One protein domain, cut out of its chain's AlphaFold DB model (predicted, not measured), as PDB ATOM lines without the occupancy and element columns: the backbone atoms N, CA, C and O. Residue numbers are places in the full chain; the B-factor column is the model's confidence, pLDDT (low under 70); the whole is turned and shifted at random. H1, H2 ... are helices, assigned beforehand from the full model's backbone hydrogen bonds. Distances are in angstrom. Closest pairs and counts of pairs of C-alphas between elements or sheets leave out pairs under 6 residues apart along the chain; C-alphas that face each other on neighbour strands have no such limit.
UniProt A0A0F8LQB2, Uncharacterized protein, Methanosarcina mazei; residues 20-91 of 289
ATOM      1  N   ILE A  20     241.960 257.777 236.442       52.94
ATOM      2  CA  ILE A  20     241.824 257.932 237.886       52.94
ATOM      3  C   ILE A  20     242.676 259.102 238.392       52.94
ATOM      4  O   ILE A  20     242.212 259.860 239.240       52.94
ATOM      5  N   ILE A  21     243.870 259.317 237.825       52.62
ATOM      6  CA  ILE A  21     244.737 260.447 238.198       52.62
ATOM      7  C   ILE A  21     244.073 261.781 237.812       52.62
ATOM      8  O   ILE A  21     244.086 262.724 238.600       52.62
ATOM      9  N   GLY A  22     243.408 261.837 236.650       54.12
ATOM     10  CA  GLY A  22     242.710 263.038 236.174       54.12
ATOM     11  C   GLY A  22     241.463 263.410 236.989       54.12
ATOM     12  O   GLY A  22     241.198 264.591 237.213       54.12
ATOM     13  N   ILE A  23     240.712 262.417 237.477       57.22
ATOM     14  CA  ILE A  23     239.516 262.654 238.305       57.22
ATOM     15  C   ILE A  23     239.910 263.201 239.688       57.22
ATOM     16  O   ILE A  23     239.278 264.138 240.182       57.22
ATOM     17  N   PHE A  24     240.989 262.688 240.287       56.69
ATOM     18  CA  PHE A  24     241.474 263.171 241.585       56.69
ATOM     19  C   PHE A  24     242.089 264.577 241.512       56.69
ATOM     20  O   PHE A  24     241.857 265.382 242.417       56.69
ATOM     21  N   SER A  25     242.811 264.919 240.438       61.81
ATOM     22  CA  SER A  25     243.350 266.278 240.263       61.81
ATOM     23  C   SER A  25     242.251 267.325 240.043       61.81
ATOM     24  O   SER A  25     242.348 268.444 240.554       61.81
ATOM     25  N   GLY A  26     241.178 266.961 239.327       66.69
ATOM     26  CA  GLY A  26     240.029 267.843 239.097       66.69
ATOM     27  C   GLY A  26     239.232 268.123 240.373       66.69
ATOM     28  O   GLY A  26     238.961 269.280 240.690       66.69
ATOM     29  N   GLY A  27     238.924 267.081 241.152       69.19
ATOM     30  CA  GLY A  27     238.192 267.227 242.416       69.19
ATOM     31  C   GLY A  27     238.956 268.023 243.479       69.19
ATOM     32  O   GLY A  27     238.357 268.828 244.191       69.19
ATOM     33  N   PHE A  28     240.281 267.857 243.555       70.06
ATOM     34  CA  PHE A  28     241.120 268.605 244.497       70.06
ATOM     35  C   PHE A  28     241.181 270.102 244.168       70.06
ATOM     36  O   PHE A  28     241.134 270.929 245.073       70.06
ATOM     37  N   SER A  29     241.208 270.452 242.879       69.38
ATOM     38  CA  SER A  29     241.209 271.855 242.441       69.38
ATOM     39  C   SER A  29     239.905 272.566 242.829       69.38
ATOM     40  O   SER A  29     239.946 273.642 243.415       69.38
ATOM     41  N   ILE A  30     238.750 271.917 242.628       76.12
ATOM     42  CA  ILE A  30     237.434 272.456 243.024       76.12
ATOM     43  C   ILE A  30     237.335 272.618 244.550       76.12
ATOM     44  O   ILE A  30     236.777 273.598 245.047       76.12
ATOM     45  N   LEU A  31     237.883 271.668 245.315       74.25
ATOM     46  CA  LEU A  31     237.916 271.749 246.775       74.25
ATOM     47  C   LEU A  31     238.773 272.932 247.253       74.25
ATOM     48  O   LEU A  31     238.353 273.665 248.149       74.25
ATOM     49  N   LEU A  32     239.952 273.130 246.652       72.62
ATOM     50  CA  LEU A  32     240.834 274.253 246.973       72.62
ATOM     51  C   LEU A  32     240.187 275.602 246.648       72.62
ATOM     52  O   LEU A  32     240.277 276.506 247.477       72.62
ATOM     53  N   ASP A  33     239.494 275.722 245.517       75.69
ATOM     54  CA  ASP A  33     238.795 276.956 245.133       75.69
ATOM     55  C   ASP A  33     237.666 277.306 246.114       75.69
ATOM     56  O   ASP A  33     237.527 278.459 246.534       75.69
ATOM     57  N   ASN A  34     236.889 276.310 246.549       74.81
ATOM     58  CA  ASN A  34     235.824 276.515 247.534       74.81
ATOM     59  C   ASN A  34     236.388 276.923 248.906       74.81
ATOM     60  O   ASN A  34     235.898 277.857 249.538       74.81
ATOM     61  N   ILE A  35     237.470 276.276 249.342       72.12
ATOM     62  CA  ILE A  35     238.150 276.591 250.605       72.12
ATOM     63  C   ILE A  35     238.810 277.978 250.557       72.12
ATOM     64  O   ILE A  35     238.768 278.715 251.545       72.12
ATOM     65  N   TYR A  36     239.415 278.352 249.425       70.62
ATOM     66  CA  TYR A  36     240.048 279.658 249.232       70.62
ATOM     67  C   TYR A  36     239.048 280.798 249.452       70.62
ATOM     68  O   TYR A  36     239.338 281.738 250.193       70.62
ATOM     69  N   ASN A  37     237.855 280.686 248.866       70.88
ATOM     70  CA  ASN A  37     236.847 281.744 248.912       70.88
ATOM     71  C   ASN A  37     236.257 281.978 250.314       70.88
ATOM     72  O   ASN A  37     236.012 283.134 250.678       70.88
ATOM     73  N   ASP A  38     236.091 280.919 251.110       69.44
ATOM     74  CA  ASP A  38     235.451 281.000 252.430       69.44
ATOM     75  C   ASP A  38     236.445 281.266 253.572       69.44
ATOM     76  O   ASP A  38     236.155 282.031 254.498       69.44
ATOM     77  N   VAL A  39     237.646 280.683 253.508       64.25
ATOM     78  CA  VAL A  39     238.599 280.687 254.633       64.25
ATOM     79  C   VAL A  39     239.553 281.886 254.581       64.25
ATOM     80  O   VAL A  39     239.882 282.460 255.624       64.25
ATOM     81  N   PHE A  40     239.966 282.323 253.385       64.44
ATOM     82  CA  PHE A  40     240.929 283.425 253.223       64.44
ATOM     83  C   PHE A  40     240.385 284.769 253.733       64.44
ATOM     84  O   PHE A  40     241.138 285.593 254.244       64.44
ATOM     85  N   LYS A  41     239.063 284.983 253.661       65.44
ATOM     86  CA  LYS A  41     238.422 286.214 254.156       65.44
ATOM     87  C   LYS A  41     238.383 286.320 255.683       65.44
ATOM     88  O   LYS A  41     238.293 287.430 256.198       65.44
ATOM     89  N   GLN A  42     238.434 285.199 256.403       67.12
ATOM     90  CA  GLN A  42     238.297 285.175 257.867       67.12
ATOM     91  C   GLN A  42     239.628 284.982 258.604       67.12
ATOM     92  O   GLN A  42     239.730 285.293 259.791       67.12
ATOM     93  N   MET A  43     240.659 284.471 257.928       65.06
ATOM     94  CA  MET A  43     241.928 284.105 258.552       65.06
ATOM     95  C   MET A  43     243.070 284.991 258.051       65.06
ATOM     96  O   MET A  43     243.288 285.135 256.856       65.06
ATOM     97  N   GLY A  44     243.853 285.555 258.976       77.50
ATOM     98  CA  GLY A  44     245.081 286.269 258.622       77.50
ATOM     99  C   GLY A  44     246.076 285.377 257.862       77.50
ATOM    100  O   GLY A  44     246.151 284.167 258.096       77.50
ATOM    101  N   TYR A  45     246.878 285.993 256.991       76.38
ATOM    102  CA  TYR A  45     247.764 285.344 256.012       76.38
ATOM    103  C   TYR A  45     248.617 284.179 256.562       76.38
ATOM    104  O   TYR A  45     248.692 283.114 255.953       76.38
ATOM    105  N   LEU A  46     249.202 284.328 257.756       75.38
ATOM    106  CA  LEU A  46     250.038 283.287 258.380       75.38
ATOM    107  C   LEU A  46     249.258 282.019 258.763       75.38
ATOM    108  O   LEU A  46     249.761 280.901 258.616       75.38
ATOM    109  N   ARG A  47     248.015 282.171 259.237       80.88
ATOM    110  CA  ARG A  47     247.163 281.023 259.586       80.88
ATOM    111  C   ARG A  47     246.680 280.300 258.331       80.88
ATOM    112  O   ARG A  47     246.594 279.077 258.334       80.88
ATOM    113  N   TYR A  48     246.440 281.051 257.257       78.94
ATOM    114  CA  TYR A  48     246.070 280.505 255.958       78.94
ATOM    115  C   TYR A  48     247.185 279.636 255.348       78.94
ATOM    116  O   TYR A  48     246.932 278.496 254.960       78.94
ATOM    117  N   ILE A  49     248.439 280.109 255.360       81.06
ATOM    118  CA  ILE A  49     249.593 279.315 254.890       81.06
ATOM    119  C   ILE A  49     249.750 278.022 255.700       81.06
ATOM    120  O   ILE A  49     249.965 276.948 255.133       81.06
ATOM    121  N   SER A  50     249.614 278.108 257.026       81.06
ATOM    122  CA  SER A  50     249.726 276.935 257.906       81.06
ATOM    123  C   SER A  50     248.653 275.891 257.582       81.06
ATOM    124  O   SER A  50     248.945 274.700 257.494       81.06
ATOM    125  N   PHE A  51     247.422 276.339 257.326       82.81
ATOM    126  CA  PHE A  51     246.308 275.480 256.934       82.81
ATOM    127  C   PHE A  51     246.527 274.809 255.566       82.81
ATOM    128  O   PHE A  51     246.352 273.596 255.449       82.81
ATOM    129  N   LEU A  52     246.990 275.557 254.556       82.88
ATOM    130  CA  LEU A  52     247.351 274.991 253.250       82.88
ATOM    131  C   LEU A  52     248.455 273.935 253.356       82.88
ATOM    132  O   LEU A  52     248.390 272.900 252.695       82.88
ATOM    133  N   THR A  53     249.450 274.174 254.210       85.00
ATOM    134  CA  THR A  53     250.552 273.225 254.425       85.00
ATOM    135  C   THR A  53     250.038 271.907 255.009       85.00
ATOM    136  O   THR A  53     250.428 270.835 254.550       85.00
ATOM    137  N   ILE A  54     249.109 271.967 255.971       88.50
ATOM    138  CA  ILE A  54     248.470 270.774 256.548       88.50
ATOM    139  C   ILE A  54     247.644 270.029 255.490       88.50
ATOM    140  O   ILE A  54     247.769 268.809 255.375       88.50
ATOM    141  N   LEU A  55     246.846 270.741 254.688       83.81
ATOM    142  CA  LEU A  55     246.074 270.132 253.599       83.81
ATOM    143  C   LEU A  55     246.969 269.423 252.580       83.81
ATOM    144  O   LEU A  55     246.650 268.311 252.160       83.81
ATOM    145  N   LEU A  56     248.106 270.023 252.223       86.56
ATOM    146  CA  LEU A  56     249.070 269.412 251.314       86.56
ATOM    147  C   LEU A  56     249.662 268.122 251.902       86.56
ATOM    148  O   LEU A  56     249.738 267.114 251.205       86.56
ATOM    149  N   ILE A  57     250.031 268.120 253.188       91.75
ATOM    150  CA  ILE A  57     250.552 266.919 253.865       91.75
ATOM    151  C   ILE A  57     249.499 265.801 253.893       91.75
ATOM    152  O   ILE A  57     249.822 264.639 253.627       91.75
ATOM    153  N   ILE A  58     248.235 266.137 254.177       90.25
ATOM    154  CA  ILE A  58     247.122 265.176 254.153       90.25
ATOM    155  C   ILE A  58     246.932 264.620 252.740       90.25
ATOM    156  O   ILE A  58     246.851 263.405 252.571       90.25
ATOM    157  N   TYR A  59     246.923 265.487 251.726       86.81
ATOM    158  CA  TYR A  59     246.803 265.083 250.327       86.81
ATOM    159  C   TYR A  59     247.923 264.116 249.919       86.81
ATOM    160  O   TYR A  59     247.643 263.039 249.398       86.81
ATOM    161  N   LEU A  60     249.182 264.444 250.226       88.06
ATOM    162  CA  LEU A  60     250.328 263.576 249.931       88.06
ATOM    163  C   LEU A  60     250.226 262.224 250.653       88.06
ATOM    164  O   LEU A  60     250.521 261.185 250.062       88.06
ATOM    165  N   SER A  61     249.749 262.220 251.900       89.56
ATOM    166  CA  SER A  61     249.549 260.992 252.679       89.56
ATOM    167  C   SER A  61     248.461 260.096 252.078       89.56
ATOM    168  O   SER A  61     248.643 258.880 251.984       89.56
ATOM    169  N   ILE A  62     247.344 260.681 251.631       84.62
ATOM    170  CA  ILE A  62     246.248 259.955 250.974       84.62
ATOM    171  C   ILE A  62     246.711 259.394 249.628       84.62
ATOM    172  O   ILE A  62     246.488 258.213 249.361       84.62
ATOM    173  N   SER A  63     247.399 260.199 248.816       80.69
ATOM    174  CA  SER A  63     247.943 259.771 247.522       80.69
ATOM    175  C   SER A  63     248.898 258.584 247.680       80.69
ATOM    176  O   SER A  63     248.763 257.586 246.974       80.69
ATOM    177  N   TYR A  64     249.784 258.623 248.680       89.06
ATOM    178  CA  TYR A  64     250.689 257.513 248.989       89.06
ATOM    179  C   TYR A  64     249.957 256.230 249.427       89.06
ATOM    180  O   TYR A  64     250.298 255.123 248.996       89.06
ATOM    181  N   LEU A  65     248.929 256.349 250.276       87.38
ATOM    182  CA  LEU A  65     248.103 255.203 250.677       87.38
ATOM    183  C   LEU A  65     247.328 254.617 249.489       87.38
ATOM    184  O   LEU A  65     247.198 253.393 249.385       87.38
ATOM    185  N   PHE A  66     246.848 255.474 248.588       80.88
ATOM    186  CA  PHE A  66     246.123 255.069 247.391       80.88
ATOM    187  C   PHE A  66     247.019 254.314 246.403       80.88
ATOM    188  O   PHE A  66     246.632 253.238 245.946       80.88
ATOM    189  N   GLU A  67     248.239 254.794 246.140       81.69
ATOM    190  CA  GLU A  67     249.215 254.070 245.309       81.69
ATOM    191  C   GLU A  67     249.488 252.665 245.860       81.69
ATOM    192  O   GLU A  67     249.375 251.671 245.135       81.69
ATOM    193  N   ARG A  68     249.721 252.545 247.176       86.00
ATOM    194  CA  ARG A  68     249.903 251.233 247.820       86.00
ATOM    195  C   ARG A  68     248.675 250.332 247.711       86.00
ATOM    196  O   ARG A  68     248.819 249.109 247.614       86.00
ATOM    197  N   TYR A  69     247.474 250.898 247.762       83.06
ATOM    198  CA  TYR A  69     246.236 250.144 247.589       83.06
ATOM    199  C   TYR A  69     246.092 249.620 246.151       83.06
ATOM    200  O   TYR A  69     245.821 248.432 245.953       83.06
ATOM    201  N   VAL A  70     246.362 250.464 245.151       78.75
ATOM    202  CA  VAL A  70     246.351 250.083 243.730       78.75
ATOM    203  C   VAL A  70     247.374 248.982 243.446       78.75
ATOM    204  O   VAL A  70     247.043 247.997 242.780       78.75
ATOM    205  N   ASP A  71     248.584 249.079 243.996       83.31
ATOM    206  CA  ASP A  71     249.615 248.048 243.827       83.31
ATOM    207  C   ASP A  71     249.213 246.702 244.442       83.31
ATOM    208  O   ASP A  71     249.460 245.639 243.854       83.31
ATOM    209  N   ARG A  72     248.520 246.717 245.588       83.88
ATOM    210  CA  ARG A  72     247.945 245.497 246.174       83.88
ATOM    211  C   ARG A  72     246.890 244.875 245.262       83.88
ATOM    212  O   ARG A  72     246.939 243.661 245.052       83.88
ATOM    213  N   ILE A  73     245.996 245.675 244.676       78.50
ATOM    214  CA  ILE A  73     244.993 245.185 243.715       78.50
ATOM    215  C   ILE A  73     245.670 244.597 242.477       78.50
ATOM    216  O   ILE A  73     245.340 243.480 242.077       78.50
ATOM    217  N   LYS A  74     246.653 245.291 241.888       79.94
ATOM    218  CA  LYS A  74     247.405 244.795 240.720       79.94
ATOM    219  C   LYS A  74     248.067 243.448 241.019       79.94
ATOM    220  O   LYS A  74     247.979 242.513 240.221       79.94
ATOM    221  N   THR A  75     248.680 243.323 242.196       85.81
ATOM    222  CA  THR A  75     249.327 242.082 242.639       85.81
ATOM    223  C   THR A  75     248.310 240.958 242.851       85.81
ATOM    224  O   THR A  75     248.554 239.821 242.436       85.81
ATOM    225  N   PHE A  76     247.156 241.266 243.448       81.88
ATOM    226  CA  PHE A  76     246.059 240.316 243.628       81.88
ATOM    227  C   PHE A  76     245.504 239.830 242.284       81.88
ATOM    228  O   PHE A  76     245.429 238.623 242.065       81.88
ATOM    229  N   MET A  77     245.221 240.739 241.345       73.88
ATOM    230  CA  MET A  77     244.747 240.380 240.005       73.88
ATOM    231  C   MET A  77     245.757 239.509 239.253       73.88
ATOM    232  O   MET A  77     245.372 238.526 238.619       73.88
ATOM    233  N   LYS A  78     247.060 239.804 239.367       82.88
ATOM    234  CA  LYS A  78     248.119 238.981 238.762       82.88
ATOM    235  C   LYS A  78     248.137 237.561 239.338       82.88
ATOM    236  O   LYS A  78     248.250 236.603 238.573       82.88
ATOM    237  N   LYS A  79     247.995 237.413 240.662       85.38
ATOM    238  CA  LYS A  79     247.901 236.098 241.323       85.38
ATOM    239  C   LYS A  79     246.631 235.343 240.920       85.38
ATOM    240  O   LYS A  79     246.727 234.173 240.564       85.38
ATOM    241  N   TRP A  80     245.478 236.011 240.920       78.00
ATOM    242  CA  TRP A  80     244.194 235.422 240.528       78.00
ATOM    243  C   TRP A  80     244.218 234.914 239.080       78.00
ATOM    244  O   TRP A  80     243.841 233.776 238.807       78.00
ATOM    245  N   LYS A  81     244.767 235.716 238.159       75.44
ATOM    246  CA  LYS A  81     244.934 235.335 236.751       75.44
ATOM    247  C   LYS A  81     245.845 234.116 236.595       75.44
ATOM    248  O   LYS A  81     245.516 233.210 235.836       75.44
ATOM    249  N   LYS A  82     246.963 234.068 237.331       80.62
ATOM    250  CA  LYS A  82     247.882 232.922 237.303       80.62
ATOM    251  C   LYS A  82     247.199 231.639 237.793       80.62
ATOM    252  O   LYS A  82     247.283 230.628 237.106       80.62
ATOM    253  N   ALA A  83     246.468 231.711 238.906       77.38
ATOM    254  CA  ALA A  83     245.749 230.568 239.467       77.38
ATOM    255  C   ALA A  83     244.653 230.034 238.527       77.38
ATOM    256  O   ALA A  83     244.501 228.825 238.390       77.38
ATOM    257  N   ASN A  84     243.914 230.909 237.838       71.75
ATOM    258  CA  ASN A  84     242.914 230.470 236.858       71.75
ATOM    259  C   ASN A  84     243.540 229.852 235.604       71.75
ATOM    260  O   ASN A  84     243.000 228.888 235.074       71.75
ATOM    261  N   ILE A  85     244.686 230.365 235.141       70.25
ATOM    262  CA  ILE A  85     245.424 229.752 234.027       70.25
ATOM    263  C   ILE A  85     245.955 228.370 234.426       70.25
ATOM    264  O   ILE A  85     245.881 227.449 233.621       70.25
ATOM    265  N   GLU A  86     246.478 228.212 235.644       74.00
ATOM    266  CA  GLU A  86     246.919 226.907 236.158       74.00
ATOM    267  C   GLU A  86     245.741 225.932 236.281       74.00
ATOM    268  O   GLU A  86     245.824 224.839 235.732       74.00
ATOM    269  N   LYS A  87     244.594 226.360 236.828       71.25
ATOM    270  CA  LYS A  87     243.365 225.544 236.855       71.25
ATOM    271  C   LYS A  87     242.880 225.120 235.465       71.25
ATOM    272  O   LYS A  87     242.437 223.991 235.308       71.25
ATOM    273  N   LEU A  88     242.974 225.995 234.461       58.47
ATOM    274  CA  LEU A  88     242.611 225.673 233.072       58.47
ATOM    275  C   LEU A  88     243.611 224.723 232.395       58.47
ATOM    276  O   LEU A  88     243.239 223.984 231.490       58.47
ATOM    277  N   LYS A  89     244.883 224.741 232.812       57.47
ATOM    278  CA  LYS A  89     245.897 223.776 232.355       57.47
ATOM    279  C   LYS A  89     245.739 222.415 233.034       57.47
ATOM    280  O   LYS A  89     246.032 221.398 232.417       57.47
ATOM    281  N   GLU A  90     245.308 222.408 234.294       59.25
ATOM    282  CA  GLU A  90     245.028 221.199 235.076       59.25
ATOM    283  C   GLU A  90     243.687 220.561 234.710       59.25
ATOM    284  O   GLU A  90     243.558 219.339 234.796       59.25
ATOM    285  N   SER A  91     242.712 221.347 234.236       44.28
ATOM    286  CA  SER A  91     241.550 220.810 233.535       44.28
ATOM    287  C   SER A  91     242.012 220.249 232.192       44.28
ATOM    288  O   SER A  91     241.903 220.895 231.148       44.28
TER     289      SER A  91
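What this domain is: This is residues 20 to 91 of the 289 residues of an uncharacterized protein of Methanosarcina mazei (UniProt A0A0F8LQB2). A short helix, H1, and a much longer one, H2, run opposite ways side by side but loosely, joined at one end by a tight link. The far part of H2, residues 64 to 90, sticks out well past H1 as a single free rod and makes the length. The printed part has 72 residues with two named helices, H1 then H2, and no named strand; the class is all helix. It is extended, with a radius of gyration of the C-alphas of 20.9 A and spans of 70 by 18 by 11 A.

Where its parts are: H1, residues 20 to 39, begins at C-alpha 20 (241.824, 257.932, 237.886) and is 28.4 A long from first to last C-alpha. H2, residues 45 to 90, is 67.5 A long and ends at C-alpha 90 (245.028, 221.199, 235.076).

How they stand to each other: H1 and H2 are close but not clearly touching, with 1 pair of C-alphas within 8 A, those of Val 39 and Tyr 48, 7.6 A apart. Their lines stand at a shallow tilt of 20 degrees, opposite ways. In H1 and H2 every O i to N i+4 pair is within hydrogen-bond range.

The domain as a whole: The C-alphas of Gly 44 and Ser 91, the two farthest apart, are 70.2 A apart. The printed part has no cut. Mean pLDDT of the printed part is 75.1; residues 20 to 27, 29, 38 to 43 and 88 to 91 are under 70.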